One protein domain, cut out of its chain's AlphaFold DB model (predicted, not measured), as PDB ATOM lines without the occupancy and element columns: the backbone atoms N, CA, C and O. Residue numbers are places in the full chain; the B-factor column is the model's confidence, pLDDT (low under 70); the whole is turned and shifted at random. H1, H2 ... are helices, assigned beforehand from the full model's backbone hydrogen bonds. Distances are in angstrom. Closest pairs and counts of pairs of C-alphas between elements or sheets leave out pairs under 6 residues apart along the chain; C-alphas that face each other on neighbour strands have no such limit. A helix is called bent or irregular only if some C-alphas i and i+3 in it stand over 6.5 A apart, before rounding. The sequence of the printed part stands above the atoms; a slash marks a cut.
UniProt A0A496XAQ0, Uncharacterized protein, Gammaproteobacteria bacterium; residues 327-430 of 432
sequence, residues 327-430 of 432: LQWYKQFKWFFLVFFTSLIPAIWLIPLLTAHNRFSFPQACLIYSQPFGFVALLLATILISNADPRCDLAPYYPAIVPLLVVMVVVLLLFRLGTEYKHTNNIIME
ATOM      1  N   LEU A 327      -3.051   1.856 -51.341       55.50
ATOM      2  CA  LEU A 327      -3.625   0.566 -50.982       55.50
ATOM      3  C   LEU A 327      -3.081  -0.629 -51.790       55.50
ATOM      4  O   LEU A 327      -2.898  -1.705 -51.225       55.50
ATOM      5  N   GLN A 328      -2.832  -0.487 -53.094       56.38
ATOM      6  CA  GLN A 328      -2.233  -1.555 -53.901       56.38
ATOM      7  C   GLN A 328      -0.735  -1.690 -53.636       56.38
ATOM      8  O   GLN A 328      -0.252  -2.817 -53.528       56.38
ATOM      9  N   TRP A 329      -0.036  -0.568 -53.438       62.44
ATOM     10  CA  TRP A 329       1.353  -0.576 -52.975       62.44
ATOM     11  C   TRP A 329       1.459  -1.284 -51.623       62.44
ATOM     12  O   TRP A 329       2.226  -2.227 -51.465       62.44
ATOM     13  N   TYR A 330       0.589  -0.936 -50.676       64.94
ATOM     14  CA  TYR A 330       0.496  -1.633 -49.400       64.94
ATOM     15  C   TYR A 330       0.166  -3.122 -49.576       64.94
ATOM     16  O   TYR A 330       0.807  -3.959 -48.960       64.94
ATOM     17  N   LYS A 331      -0.775  -3.513 -50.443       66.69
ATOM     18  CA  LYS A 331      -1.086  -4.940 -50.655       66.69
ATOM     19  C   LYS A 331       0.082  -5.735 -51.244       66.69
ATOM     20  O   LYS A 331       0.267  -6.877 -50.830       66.69
ATOM     21  N   GLN A 332       0.848  -5.156 -52.168       63.75
ATOM     22  CA  GLN A 332       2.024  -5.807 -52.751       63.75
ATOM     23  C   GLN A 332       3.204  -5.851 -51.775       63.75
ATOM     24  O   GLN A 332       3.860  -6.882 -51.660       63.75
ATOM     25  N   PHE A 333       3.439  -4.775 -51.022       67.50
ATOM     26  CA  PHE A 333       4.625  -4.642 -50.173       67.50
ATOM     27  C   PHE A 333       4.385  -4.925 -48.684       67.50
ATOM     28  O   PHE A 333       5.355  -5.002 -47.936       67.50
ATOM     29  N   LYS A 334       3.148  -5.139 -48.205       73.69
ATOM     30  CA  LYS A 334       2.888  -5.395 -46.769       73.69
ATOM     31  C   LYS A 334       3.641  -6.611 -46.253       73.69
ATOM     32  O   LYS A 334       4.129  -6.587 -45.133       73.69
ATOM     33  N   TRP A 335       3.757  -7.656 -47.070       69.69
ATOM     34  CA  TRP A 335       4.487  -8.861 -46.694       69.69
ATOM     35  C   TRP A 335       5.992  -8.608 -46.676       69.69
ATOM     36  O   TRP A 335       6.666  -9.103 -45.783       69.69
ATOM     37  N   PHE A 336       6.500  -7.766 -47.580       69.75
ATOM     38  CA  PHE A 336       7.890  -7.323 -47.542       69.75
ATOM     39  C   PHE A 336       8.187  -6.527 -46.273       69.75
ATOM     40  O   PHE A 336       9.102  -6.887 -45.544       69.75
ATOM     41  N   PHE A 337       7.398  -5.494 -45.970       73.94
ATOM     42  CA  PHE A 337       7.593  -4.702 -44.758       73.94
ATOM     43  C   PHE A 337       7.453  -5.562 -43.504       73.94
ATOM     44  O   PHE A 337       8.272  -5.443 -42.601       73.94
ATOM     45  N   LEU A 338       6.486  -6.483 -43.468       77.94
ATOM     46  CA  LEU A 338       6.352  -7.426 -42.363       77.94
ATOM     47  C   LEU A 338       7.619  -8.275 -42.206       77.94
ATOM     48  O   LEU A 338       8.161  -8.329 -41.111       77.94
ATOM     49  N   VAL A 339       8.131  -8.893 -43.274       71.31
ATOM     50  CA  VAL A 339       9.345  -9.731 -43.223       71.31
ATOM     51  C   VAL A 339      10.591  -8.903 -42.884       71.31
ATOM     52  O   VAL A 339      11.408  -9.323 -42.069       71.31
ATOM     53  N   PHE A 340      10.727  -7.701 -43.441       75.38
ATOM     54  CA  PHE A 340      11.845  -6.795 -43.177       75.38
ATOM     55  C   PHE A 340      11.864  -6.317 -41.717       75.38
ATOM     56  O   PHE A 340      12.882  -6.413 -41.039       75.38
ATOM     57  N   PHE A 341      10.724  -5.864 -41.191       77.06
ATOM     58  CA  PHE A 341      10.647  -5.401 -39.805       77.06
ATOM     59  C   PHE A 341      10.681  -6.549 -38.794       77.06
ATOM     60  O   PHE A 341      11.294  -6.402 -37.742       77.06
ATOM     61  N   THR A 342      10.089  -7.709 -39.099       76.06
ATOM     62  CA  THR A 342      10.176  -8.881 -38.207       76.06
ATOM     63  C   THR A 342      11.576  -9.473 -38.160       76.06
ATOM     64  O   THR A 342      11.975  -9.960 -37.108       76.06
ATOM     65  N   SER A 343      12.349  -9.389 -39.245       70.44
ATOM     66  CA  SER A 343      13.751  -9.813 -39.234       70.44
ATOM     67  C   SER A 343      14.650  -8.834 -38.479       70.44
ATOM     68  O   SER A 343      15.545  -9.301 -37.786       70.44
ATOM     69  N   LEU A 344      14.370  -7.524 -38.473       74.94
ATOM     70  CA  LEU A 344      15.097  -6.541 -37.649       74.94
ATOM     71  C   LEU A 344      15.023  -6.815 -36.133       74.94
ATOM     72  O   LEU A 344      15.949  -6.464 -35.405       74.94
ATOM     73  N   ILE A 345      13.962  -7.466 -35.646       78.25
ATOM     74  CA  ILE A 345      13.774  -7.764 -34.213       78.25
ATOM     75  C   ILE A 345      14.899  -8.659 -33.657       78.25
ATOM     76  O   ILE A 345      15.521  -8.277 -32.664       78.25
ATOM     77  N   PRO A 346      15.235  -9.814 -34.264       74.56
ATOM     78  CA  PRO A 346      16.373 -10.608 -33.820       74.56
ATOM     79  C   PRO A 346      17.726  -9.919 -34.032       74.56
ATOM     80  O   PRO A 346      18.656 -10.259 -33.310       74.56
ATOM     81  N   ALA A 347      17.861  -8.927 -34.927       74.38
ATOM     82  CA  ALA A 347      19.114  -8.171 -35.096       74.38
ATOM     83  C   ALA A 347      19.577  -7.517 -33.786       74.38
ATOM     84  O   ALA A 347      20.763  -7.534 -33.459       74.38
ATOM     85  N   ILE A 348      18.609  -6.984 -33.030       79.19
ATOM     86  CA  ILE A 348      18.826  -6.293 -31.755       79.19
ATOM     87  C   ILE A 348      19.477  -7.224 -30.730       79.19
ATOM     88  O   ILE A 348      20.264  -6.768 -29.911       79.19
ATOM     89  N   TRP A 349      19.197  -8.527 -30.800       81.69
ATOM     90  CA  TRP A 349      19.743  -9.527 -29.881       81.69
ATOM     91  C   TRP A 349      20.983 -10.229 -30.446       81.69
ATOM     92  O   TRP A 349      21.932 -10.504 -29.715       81.69
ATOM     93  N   LEU A 350      21.005 -10.485 -31.755       76.56
ATOM     94  CA  LEU A 350      22.057 -11.251 -32.417       76.56
ATOM     95  C   LEU A 350      23.358 -10.451 -32.567       76.56
ATOM     96  O   LEU A 350      24.436 -11.013 -32.400       76.56
ATOM     97  N   ILE A 351      23.281  -9.147 -32.854       77.75
ATOM     98  CA  ILE A 351      24.475  -8.301 -33.016       77.75
ATOM     99  C   ILE A 351      25.245  -8.169 -31.687       77.75
ATOM    100  O   ILE A 351      26.459  -8.397 -31.691       77.75
ATOM    101  N   PRO A 352      24.595  -7.893 -30.536       78.69
ATOM    102  CA  PRO A 352      25.256  -7.961 -29.234       78.69
ATOM    103  C   PRO A 352      25.835  -9.343 -28.930       78.69
ATOM    104  O   PRO A 352      26.958  -9.431 -28.456       78.69
ATOM    105  N   LEU A 353      25.127 -10.428 -29.259       78.19
ATOM    106  CA  LEU A 353      25.620 -11.789 -29.020       78.19
ATOM    107  C   LEU A 353      26.894 -12.102 -29.829       78.19
ATOM    108  O   LEU A 353      27.843 -12.680 -29.304       78.19
ATOM    109  N   LEU A 354      26.936 -11.687 -31.099       73.12
ATOM    110  CA  LEU A 354      28.093 -11.868 -31.985       73.12
ATOM    111  C   LEU A 354      29.295 -11.008 -31.570       73.12
ATOM    112  O   LEU A 354      30.441 -11.401 -31.793       73.12
ATOM    113  N   THR A 355      29.042  -9.852 -30.952       79.25
ATOM    114  CA  THR A 355      30.086  -8.926 -30.483       79.25
ATOM    115  C   THR A 355      30.563  -9.230 -29.060       79.25
ATOM    116  O   THR A 355      31.732  -8.999 -28.760       79.25
ATOM    117  N   ALA A 356      29.727  -9.836 -28.207       80.44
ATOM    118  CA  ALA A 356      30.032 -10.133 -26.801       80.44
ATOM    119  C   ALA A 356      31.229 -11.079 -26.599       80.44
ATOM    120  O   ALA A 356      31.871 -11.046 -25.553       80.44
ATOM    121  N   HIS A 357      31.565 -11.899 -27.597       78.75
ATOM    122  CA  HIS A 357      32.708 -12.814 -27.536       78.75
ATOM    123  C   HIS A 357      33.980 -12.288 -28.225       78.75
ATOM    124  O   HIS A 357      34.896 -13.074 -28.456       78.75
ATOM    125  N   ASN A 358      34.053 -10.997 -28.588       70.81
ATOM    126  CA  ASN A 358      35.169 -10.393 -29.342       70.81
ATOM    127  C   ASN A 358      35.524 -11.115 -30.660       70.81
ATOM    128  O   ASN A 358      36.585 -10.878 -31.234       70.81
ATOM    129  N   ARG A 359      34.650 -11.995 -31.165       69.31
ATOM    130  CA  ARG A 359      34.915 -12.776 -32.382       69.31
ATOM    131  C   ARG A 359      34.742 -11.955 -33.655       69.31
ATOM    132  O   ARG A 359      35.408 -12.227 -34.644       69.31
ATOM    133  N   PHE A 360      33.877 -10.946 -33.614       77.12
ATOM    134  CA  PHE A 360      33.623 -10.048 -34.731       77.12
ATOM    135  C   PHE A 360      33.562  -8.612 -34.230       77.12
ATOM    136  O   PHE A 360      32.952  -8.327 -33.197       77.12
ATOM    137  N   SER A 361      34.160  -7.690 -34.984       85.06
ATOM    138  CA  SER A 361      33.936  -6.268 -34.735       85.06
ATOM    139  C   SER A 361      32.478  -5.911 -35.045       85.06
ATOM    140  O   SER A 361      31.839  -6.535 -35.896       85.06
ATOM    141  N   PHE A 362      31.936  -4.889 -34.380       80.56
ATOM    142  CA  PHE A 362      30.571  -4.417 -34.642       80.56
ATOM    143  C   PHE A 362      30.291  -4.168 -36.146       80.56
ATOM    144  O   PHE A 362      29.265  -4.640 -36.637       80.56
ATOM    145  N   PRO A 363      31.208  -3.557 -36.932       77.50
ATOM    146  CA  PRO A 363      31.040  -3.441 -38.381       77.50
ATOM    147  C   PRO A 363      30.933  -4.791 -39.106       77.50
ATOM    148  O   PRO A 363      30.107  -4.931 -40.005       77.50
ATOM    149  N   GLN A 364      31.721  -5.796 -38.711       74.19
ATOM    150  CA  GLN A 364      31.668  -7.137 -39.306       74.19
ATOM    151  C   GLN A 364      30.353  -7.849 -38.980       74.19
ATOM    152  O   GLN A 364      29.750  -8.434 -39.876       74.19
ATOM    153  N   ALA A 365      29.868  -7.752 -37.739       74.94
ATOM    154  CA  ALA A 365      28.582  -8.327 -37.341       74.94
ATOM    155  C   ALA A 365      27.412  -7.691 -38.114       74.94
ATOM    156  O   ALA A 365      26.554  -8.403 -38.636       74.94
ATOM    157  N   CYS A 366      27.419  -6.364 -38.276       74.75
ATOM    158  CA  CYS A 366      26.441  -5.650 -39.099       74.75
ATOM    159  C   CYS A 366      26.513  -6.055 -40.582       74.75
ATOM    160  O   CYS A 366      25.480  -6.196 -41.240       74.75
ATOM    161  N   LEU A 367      27.715  -6.274 -41.123       74.44
ATOM    162  CA  LEU A 367      27.902  -6.668 -42.521       74.44
ATOM    163  C   LEU A 367      27.437  -8.110 -42.781       74.44
ATOM    164  O   LEU A 367      26.715  -8.360 -43.743       74.44
ATOM    165  N   ILE A 368      27.761  -9.045 -41.884       76.75
ATOM    166  CA  ILE A 368      27.271 -10.434 -41.928       76.75
ATOM    167  C   ILE A 368      25.741 -10.466 -41.838       76.75
ATOM    168  O   ILE A 368      25.088 -11.187 -42.592       76.75
ATOM    169  N   TYR A 369      25.164  -9.645 -40.959       75.62
ATOM    170  CA  TYR A 369      23.722  -9.577 -40.759       75.62
ATOM    171  C   TYR A 369      22.974  -8.919 -41.937       75.62
ATOM    172  O   TYR A 369      21.845  -9.301 -42.229       75.62
ATOM    173  N   SER A 370      23.588  -7.961 -42.640       73.00
ATOM    174  CA  SER A 370      22.963  -7.208 -43.746       73.00
ATOM    175  C   SER A 370      23.056  -7.884 -45.122       73.00
ATOM    176  O   SER A 370      22.235  -7.595 -45.994       73.00
ATOM    177  N   GLN A 371      23.988  -8.821 -45.334       74.81
ATOM    178  CA  GLN A 371      24.126  -9.547 -46.609       74.81
ATOM    179  C   GLN A 371      22.839 -10.248 -47.105       74.81
ATOM    180  O   GLN A 371      22.515 -10.107 -48.289       74.81
ATOM    181  N   PRO A 372      22.052 -10.940 -46.256       72.62
ATOM    182  CA  PRO A 372      20.780 -11.539 -46.663       72.62
ATOM    183  C   PRO A 372      19.767 -10.495 -47.148       72.62
ATOM    184  O   PRO A 372      19.034 -10.741 -48.102       72.62
ATOM    185  N   PHE A 373      19.754  -9.307 -46.537       69.88
ATOM    186  CA  PHE A 373      18.858  -8.213 -46.921       69.88
ATOM    187  C   PHE A 373      19.233  -7.614 -48.271       69.88
ATOM    188  O   PHE A 373      18.345  -7.337 -49.076       69.88
ATOM    189  N   GLY A 374      20.532  -7.469 -48.546       71.56
ATOM    190  CA  GLY A 374      21.023  -7.074 -49.865       71.56
ATOM    191  C   GLY A 374      20.577  -8.056 -50.950       71.56
ATOM    192  O   GLY A 374      20.060  -7.634 -51.981       71.56
ATOM    193  N   PHE A 375      20.682  -9.361 -50.687       69.69
ATOM    194  CA  PHE A 375      20.213 -10.398 -51.611       69.69
ATOM    195  C   PHE A 375      18.693 -10.350 -51.823       69.69
ATOM    196  O   PHE A 375      18.235 -10.378 -52.963       69.69
ATOM    197  N   VAL A 376      17.904 -10.213 -50.751       71.06
ATOM    198  CA  VAL A 376      16.437 -10.091 -50.835       71.06
ATOM    199  C   VAL A 376      16.024  -8.831 -51.599       71.06
ATOM    200  O   VAL A 376      15.119  -8.900 -52.427       71.06
ATOM    201  N   ALA A 377      16.697  -7.697 -51.389       69.19
ATOM    202  CA  ALA A 377      16.431  -6.461 -52.123       69.19
ATOM    203  C   ALA A 377      16.758  -6.595 -53.620       69.19
ATOM    204  O   ALA A 377      15.973  -6.157 -54.459       69.19
ATOM    205  N   LEU A 378      17.876  -7.238 -53.966       68.19
ATOM    206  CA  LEU A 378      18.308  -7.447 -55.353       68.19
ATOM    207  C   LEU A 378      17.404  -8.453 -56.076       68.19
ATOM    208  O   LEU A 378      17.026  -8.243 -57.228       68.19
ATOM    209  N   LEU A 379      16.969  -9.497 -55.374       70.25
ATOM    210  CA  LEU A 379      15.958 -10.435 -55.844       70.25
ATOM    211  C   LEU A 379      14.611  -9.733 -56.061       70.25
ATOM    212  O   LEU A 379      14.008  -9.908 -57.110       70.25
ATOM    213  N   LEU A 380      14.149  -8.907 -55.120       68.12
ATOM    214  CA  LEU A 380      12.904  -8.145 -55.266       68.12
ATOM    215  C   LEU A 380      12.978  -7.133 -56.403       68.12
ATOM    216  O   LEU A 380      12.006  -6.989 -57.138       68.12
ATOM    217  N   ALA A 381      14.118  -6.471 -56.588       67.94
ATOM    218  CA  ALA A 381      14.357  -5.621 -57.746       67.94
ATOM    219  C   ALA A 381      14.294  -6.442 -59.039       67.94
ATOM    220  O   ALA A 381      13.606  -6.041 -59.967       67.94
ATOM    221  N   THR A 382      14.923  -7.621 -59.078       67.25
ATOM    222  CA  THR A 382      14.867  -8.537 -60.230       67.25
ATOM    223  C   THR A 382      13.437  -8.984 -60.511       67.25
ATOM    224  O   THR A 382      13.005  -8.979 -61.652       67.25
ATOM    225  N   ILE A 383      12.677  -9.302 -59.468       65.62
ATOM    226  CA  ILE A 383      11.274  -9.695 -59.536       65.62
ATOM    227  C   ILE A 383      10.397  -8.538 -60.040       65.62
ATOM    228  O   ILE A 383       9.563  -8.740 -60.916       65.62
ATOM    229  N   LEU A 384      10.595  -7.320 -59.528       64.94
ATOM    230  CA  LEU A 384       9.899  -6.115 -59.984       64.94
ATOM    231  C   LEU A 384      10.238  -5.795 -61.441       64.94
ATOM    232  O   LEU A 384       9.343  -5.445 -62.199       64.94
ATOM    233  N   ILE A 385      11.499  -5.972 -61.833       61.03
ATOM    234  CA  ILE A 385      11.987  -5.854 -63.211       61.03
ATOM    235  C   ILE A 385      11.334  -6.916 -64.109       61.03
ATOM    236  O   ILE A 385      10.844  -6.598 -65.189       61.03
ATOM    237  N   SER A 386      11.275  -8.173 -63.658       60.78
ATOM    238  CA  SER A 386      10.632  -9.266 -64.390       60.78
ATOM    239  C   SER A 386       9.135  -9.025 -64.548       60.78
ATOM    240  O   SER A 386       8.621  -9.211 -65.637       60.78
ATOM    241  N   ASN A 387       8.453  -8.540 -63.510       57.31
ATOM    242  CA  ASN A 387       7.031  -8.209 -63.580       57.31
ATOM    243  C   ASN A 387       6.727  -6.910 -64.327       57.31
ATOM    244  O   ASN A 387       5.588  -6.706 -64.752       57.31
ATOM    245  N   ALA A 388       7.702  -6.009 -64.432       53.25
ATOM    246  CA  ALA A 388       7.590  -4.859 -65.306       53.25
ATOM    247  C   ALA A 388       7.507  -5.364 -66.750       53.25
ATOM    248  O   ALA A 388       6.617  -4.940 -67.481       53.25
ATOM    249  N   ASP A 389       8.331  -6.343 -67.136       47.84
ATOM    250  CA  ASP A 389       8.200  -7.026 -68.422       47.84
ATOM    251  C   ASP A 389       6.881  -7.829 -68.512       47.84
ATOM    252  O   ASP A 389       6.723  -8.849 -67.839       47.84
ATOM    253  N   PRO A 390       5.924  -7.448 -69.385       48.53
ATOM    254  CA  PRO A 390       4.668  -8.181 -69.533       48.53
ATOM    255  C   PRO A 390       4.879  -9.633 -69.984       48.53
ATOM    256  O   PRO A 390       3.971 -10.453 -69.866       48.53
ATOM    257  N   ARG A 391       6.066  -9.963 -70.508       48.03
ATOM    258  CA  ARG A 391       6.441 -11.315 -70.938       48.03
ATOM    259  C   ARG A 391       6.731 -12.257 -69.764       48.03
ATOM    260  O   ARG A 391       6.750 -13.468 -69.974       48.03
ATOM    261  N   CYS A 392       6.947 -11.734 -68.556       52.62
ATOM    262  CA  CYS A 392       7.324 -12.496 -67.367       52.62
ATOM    263  C   CYS A 392       6.384 -12.184 -66.192       52.62
ATOM    264  O   CYS A 392       6.812 -11.662 -65.167       52.62
ATOM    265  N   ASP A 393       5.096 -12.525 -66.317       60.25
ATOM    266  CA  ASP A 393       4.162 -12.404 -65.191       60.25
ATOM    267  C   ASP A 393       4.420 -13.499 -64.143       60.25
ATOM    268  O   ASP A 393       3.909 -14.621 -64.220       60.25
ATOM    269  N   LEU A 394       5.246 -13.166 -63.152       66.88
ATOM    270  CA  LEU A 394       5.538 -14.024 -62.007       66.88
ATOM    271  C   LEU A 394       4.537 -13.827 -60.860       66.88
ATOM    272  O   LEU A 394       4.614 -14.540 -59.856       66.88
ATOM    273  N   ALA A 395       3.566 -12.912 -61.003       66.56
ATOM    274  CA  ALA A 395       2.595 -12.606 -59.955       66.56
ATOM    275  C   ALA A 395       1.822 -13.823 -59.414       66.56
ATOM    276  O   ALA A 395       1.657 -13.903 -58.190       66.56
ATOM    277  N   PRO A 396       1.398 -14.799 -60.243       73.31
ATOM    278  CA  PRO A 396       0.706 -15.992 -59.758       73.31
ATOM    279  C   PRO A 396       1.587 -16.892 -58.884       73.31
ATOM    280  O   PRO A 396       1.076 -17.629 -58.044       73.31
ATOM    281  N   TYR A 397       2.907 -16.837 -59.071       74.50
ATOM    282  CA  TYR A 397       3.859 -17.752 -58.443       74.50
ATOM    283  C   TYR A 397       4.465 -17.197 -57.148       74.50
ATOM    284  O   TYR A 397       5.071 -17.954 -56.389       74.50
ATOM    285  N   TYR A 398       4.279 -15.909 -56.833       67.69
ATOM    286  CA  TYR A 398       4.804 -15.307 -55.598       67.69
ATOM    287  C   TYR A 398       4.415 -16.005 -54.299       67.69
ATOM    288  O   TYR A 398       5.300 -16.142 -53.448       67.69
ATOM    289  N   PRO A 399       3.169 -16.483 -54.117       71.25
ATOM    290  CA  PRO A 399       2.804 -17.195 -52.899       71.25
ATOM    291  C   PRO A 399       3.633 -18.466 -52.675       71.25
ATOM    292  O   PRO A 399       3.755 -18.899 -51.537       71.25
ATOM    293  N   ALA A 400       4.219 -19.041 -53.732       72.62
ATOM    294  CA  ALA A 400       5.063 -20.231 -53.661       72.62
ATOM    295  C   ALA A 400       6.569 -19.899 -53.665       72.62
ATOM    296  O   ALA A 400       7.323 -20.453 -52.868       72.62
ATOM    297  N   ILE A 401       7.013 -18.975 -54.524       74.19
ATOM    298  CA  ILE A 401       8.437 -18.635 -54.698       74.19
ATOM    299  C   ILE A 401       8.998 -17.916 -53.466       74.19
ATOM    300  O   ILE A 401      10.111 -18.218 -53.032       74.19
ATOM    301  N   VAL A 402       8.241 -16.980 -52.883       74.06
ATOM    302  CA  VAL A 402       8.732 -16.167 -51.760       74.06
ATOM    303  C   VAL A 402       9.000 -17.026 -50.515       74.06
ATOM    304  O   VAL A 402      10.110 -16.937 -49.990       74.06
ATOM    305  N   PRO A 403       8.086 -17.910 -50.058       73.44
ATOM    306  CA  PRO A 403       8.379 -18.798 -48.934       73.44
ATOM    307  C   PRO A 403       9.555 -19.740 -49.202       73.44
ATOM    308  O   PRO A 403      10.392 -19.928 -48.322       73.44
ATOM    309  N   LEU A 404       9.658 -20.291 -50.418       75.06
ATOM    310  CA  LEU A 404      10.737 -21.211 -50.785       75.06
ATOM    311  C   LEU A 404      12.114 -20.534 -50.700       75.06
ATOM    312  O   LEU A 404      13.060 -21.105 -50.159       75.06
ATOM    313  N   LEU A 405      12.215 -19.290 -51.174       73.50
ATOM    314  CA  LEU A 405      13.447 -18.504 -51.094       73.50
ATOM    315  C   LEU A 405      13.786 -18.095 -49.661       73.50
ATOM    316  O   LEU A 405      14.955 -18.153 -49.285       73.50
ATOM    317  N   VAL A 406      12.791 -17.747 -48.841       76.56
ATOM    318  CA  VAL A 406      13.005 -17.480 -47.408       76.56
ATOM    319  C   VAL A 406      13.566 -18.721 -46.712       76.56
ATOM    320  O   VAL A 406      14.569 -18.617 -46.009       76.56
ATOM    321  N   VAL A 407      12.988 -19.902 -46.958       78.94
ATOM    322  CA  VAL A 407      13.496 -21.170 -46.410       78.94
ATOM    323  C   VAL A 407      14.930 -21.426 -46.876       78.94
ATOM    324  O   VAL A 407      15.782 -21.752 -46.055       78.94
ATOM    325  N   MET A 408      15.229 -21.219 -48.160       80.50
ATOM    326  CA  MET A 408      16.577 -21.413 -48.703       80.50
ATOM    327  C   MET A 408      17.612 -20.494 -48.034       80.50
ATOM    328  O   MET A 408      18.685 -20.958 -47.649       80.50
ATOM    329  N   VAL A 409      17.290 -19.210 -47.848       77.75
ATOM    330  CA  VAL A 409      18.173 -18.245 -47.170       77.75
ATOM    331  C   VAL A 409      18.396 -18.636 -45.708       77.75
ATOM    332  O   VAL A 409      19.531 -18.595 -45.235       77.75
ATOM    333  N   VAL A 410      17.347 -19.071 -45.002       79.19
ATOM    334  CA  VAL A 410      17.457 -19.549 -43.613       79.19
ATOM    335  C   VAL A 410      18.336 -20.799 -43.528       79.19
ATOM    336  O   VAL A 410      19.217 -20.863 -42.673       79.19
ATOM    337  N   VAL A 411      18.162 -21.768 -44.430       81.12
ATOM    338  CA  VAL A 411      18.988 -22.987 -44.476       81.12
ATOM    339  C   VAL A 411      20.456 -22.654 -44.744       81.12
ATOM    340  O   VAL A 411      21.331 -23.182 -44.061       81.12
ATOM    341  N   LEU A 412      20.743 -21.747 -45.683       78.19
ATOM    342  CA  LEU A 412      22.112 -21.309 -45.975       78.19
ATOM    343  C   LEU A 412      22.758 -20.594 -44.780       78.19
ATOM    344  O   LEU A 412      23.932 -20.830 -44.488       78.19
ATOM    345  N   LEU A 413      21.998 -19.763 -44.060       75.50
ATOM    346  CA  LEU A 413      22.462 -19.109 -42.833       75.50
ATOM    347  C   LEU A 413      22.784 -20.130 -41.737       75.50
ATOM    348  O   LEU A 413      23.858 -20.066 -41.139       75.50
ATOM    349  N   LEU A 414      21.897 -21.101 -41.508       79.56
ATOM    350  CA  LEU A 414      22.110 -22.159 -40.516       79.56
ATOM    351  C   LEU A 414      23.308 -23.046 -40.871       79.56
ATOM    352  O   LEU A 414      24.107 -23.379 -39.995       79.56
ATOM    353  N   PHE A 415      23.477 -23.389 -42.150       81.06
ATOM    354  CA  PHE A 415      24.618 -24.175 -42.613       81.06
ATOM    355  C   PHE A 415      25.944 -23.443 -42.372       81.06
ATOM    356  O   PHE A 415      26.880 -24.039 -41.839       81.06
ATOM    357  N   ARG A 416      26.009 -22.143 -42.689       76.56
ATOM    358  CA  ARG A 416      27.209 -21.320 -42.472       76.56
ATOM    359  C   ARG A 416      27.562 -21.183 -40.989       76.56
ATOM    360  O   ARG A 416      28.730 -21.286 -40.628       76.56
ATOM    361  N   LEU A 417      26.562 -21.010 -40.123       77.69
ATOM    362  CA  LEU A 417      26.776 -21.006 -38.672       77.69
ATOM    363  C   LEU A 417      27.309 -22.363 -38.177       77.69
ATOM    364  O   LEU A 417      28.194 -22.409 -37.324       77.69
ATOM    365  N   GLY A 418      26.818 -23.470 -38.743       79.25
ATOM    366  CA  GLY A 418      27.277 -24.818 -38.406       79.25
ATOM    367  C   GLY A 418      28.721 -25.115 -38.828       79.25
ATOM    368  O   GLY A 418      29.454 -25.776 -38.086       79.25
ATOM    369  N   THR A 419      29.159 -24.631 -39.995       77.38
ATOM    370  CA  THR A 419      30.536 -24.844 -40.475       77.38
ATOM    371  C   THR A 419      31.557 -24.030 -39.684       77.38
ATOM    372  O   THR A 419      32.606 -24.569 -39.326       77.38
ATOM    373  N   GLU A 420      31.243 -22.782 -39.327       73.31
ATOM    374  CA  GLU A 420      32.108 -21.970 -38.458       73.31
ATOM    375  C   GLU A 420      32.221 -22.567 -37.046       73.31
ATOM    376  O   GLU A 420      33.316 -22.626 -36.477       73.31
ATOM    377  N   TYR A 421      31.124 -23.108 -36.504       73.44
ATOM    378  CA  TYR A 421      31.140 -23.776 -35.202       73.44
ATOM    379  C   TYR A 421      32.079 -24.996 -35.185       73.44
ATOM    380  O   TYR A 421      32.919 -25.119 -34.291       73.44
ATOM    381  N   LYS A 422      32.014 -25.862 -36.210       71.31
ATOM    382  CA  LYS A 422      32.919 -27.022 -36.331       71.31
ATOM    383  C   LYS A 422      34.386 -26.620 -36.447       71.31
ATOM    384  O   LYS A 422      35.234 -27.262 -35.832       71.31
ATOM    385  N   HIS A 423      34.694 -25.565 -37.199       70.69
ATOM    386  CA  HIS A 423      36.083 -25.152 -37.376       70.69
ATOM    387  C   HIS A 423      36.702 -24.636 -36.069       70.69
ATOM    388  O   HIS A 423      37.878 -24.886 -35.814       70.69
ATOM    389  N   THR A 424      35.903 -23.985 -35.215       62.88
ATOM    390  CA  THR A 424      36.408 -23.458 -33.940       62.88
ATOM    391  C   THR A 424      36.701 -24.560 -32.918       62.88
ATOM    392  O   THR A 424      37.688 -24.466 -32.197       62.88
ATOM    393  N   ASN A 425      35.888 -25.620 -32.870       66.88
ATOM    394  CA  ASN A 425      36.106 -26.720 -31.922       66.88
ATOM    395  C   ASN A 425      37.326 -27.582 -32.283       66.88
ATOM    396  O   ASN A 425      38.003 -28.071 -31.383       66.88
ATOM    397  N   ASN A 426      37.663 -27.709 -33.570       69.25
ATOM    398  CA  ASN A 426      38.871 -28.428 -33.984       69.25
ATOM    399  C   ASN A 426      40.166 -27.700 -33.580       69.25
ATOM    400  O   ASN A 426      41.146 -28.357 -33.269       69.25
ATOM    401  N   ILE A 427      40.164 -26.362 -33.517       68.06
ATOM    402  CA  ILE A 427      41.345 -25.573 -33.108       68.06
ATOM    403  C   ILE A 427      41.585 -25.655 -31.591       68.06
ATOM    404  O   ILE A 427      42.715 -25.500 -31.133       68.06
ATOM    405  N   ILE A 428      40.536 -25.898 -30.800       65.62
ATOM    406  CA  ILE A 428      40.653 -26.045 -29.343       65.62
ATOM    407  C   ILE A 428      41.209 -27.432 -28.983       65.62
ATOM    408  O   ILE A 428      42.019 -27.528 -28.074       65.62
ATOM    409  N   MET A 429      40.867 -28.480 -29.742       61.38
ATOM    410  CA  MET A 429      41.360 -29.847 -29.500       61.38
ATOM    411  C   MET A 429      42.779 -30.129 -30.031       61.38
ATOM    412  O   MET A 429      43.286 -31.220 -29.820       61.38
ATOM    413  N   GLU A 430      43.416 -29.182 -30.724       57.78
ATOM    414  CA  GLU A 430      44.810 -29.301 -31.200       57.78
ATOM    415  C   GLU A 430      45.800 -28.514 -30.311       57.78
ATOM    416  O   GLU A 430      46.995 -28.444 -30.597       57.78
TER     417      GLU A 430
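This is residues 327 to 430 of the 432 residues of an uncharacterized protein of Gammaproteobacteria bacterium (UniProt A0A496XAQ0). What shape do these atoms make? Three long helices run back and forth along one rod in a loose zigzag: H1 runs one way, the bent helix H2 returns on a slant, and H3 runs out again. Arm H2a packs on the last part of H1, while arm H2b runs beside H3, and residues 414 to 430, of which 414 to 428 belong to H3, stick out at one end. What are the make-up and the size? The printed part has 104 residues with three named helices, H1, H2 and H3 in that order, and no named strand; its class is all helix. It is loose, with a radius of gyration of the C-alphas of 17.6 A, and spans 59 by 24 by 18 A.

What does the first helix meet? H1, residues 327 to 356, touches H2a, residues 362 to 369, with residues 347 to 355 alone; the closest C-alphas, those of Ile 351 and Ala 365, are 6.0 A apart. The two run opposite ways at a steep tilt of 45 degrees. How does the chain go on? H2b, residues 372 to 388, stands at a steep tilt of 42 degrees to H2a and is near H1, with 6 pairs of C-alphas within 10 A. H2b and H3, residues 395 to 428, are close but not clearly touching, opposite ways at a shallow tilt of 21 degrees; their closest C-alphas, Pro 372 and Val 409, are 7.2 A apart. H3 is apart from H1 and from H2a. What do the backbones show? Every O i to N i+4 pair is within hydrogen-bond range in H2a and H2b, against 18 of 26 in H1 and 26 of 30 in H3.

Where does H1 lie? It begins at C-alpha 327, (-3.625, 0.566, -50.982), and is 42.8 A long. It is irregular, with C-alphas 332 and 335 7.2 A apart, and has a kink of 50 degrees near residue 334. Where does H2 bend? By its hydrogen bonds it was assigned as one helix, residues 362 to 388, but C-alphas 369 and 372 are 6.9 A apart; H2a is 10.5 A long and H2b 23.8 A. Where does H3 end? It is 50.7 A long and ends at C-alpha 428, (40.653, -26.045, -29.343). It is irregular, with C-alphas 396 and 399 7.3 A apart, and has a kink of 34 degrees near residue 402.

How far does it reach? The two C-alphas farthest apart, those of Leu 327 and Glu 430, are 60.2 A apart. Is it continuous? The printed part has no cut; the link from H1 to H2 is tight and that from H2 to H3 is short. Where is confidence low? The mean pLDDT of the printed part is 71.2, and 38 residues are under 70, among them 327 to 333, 380 to 395 and 424 to 430.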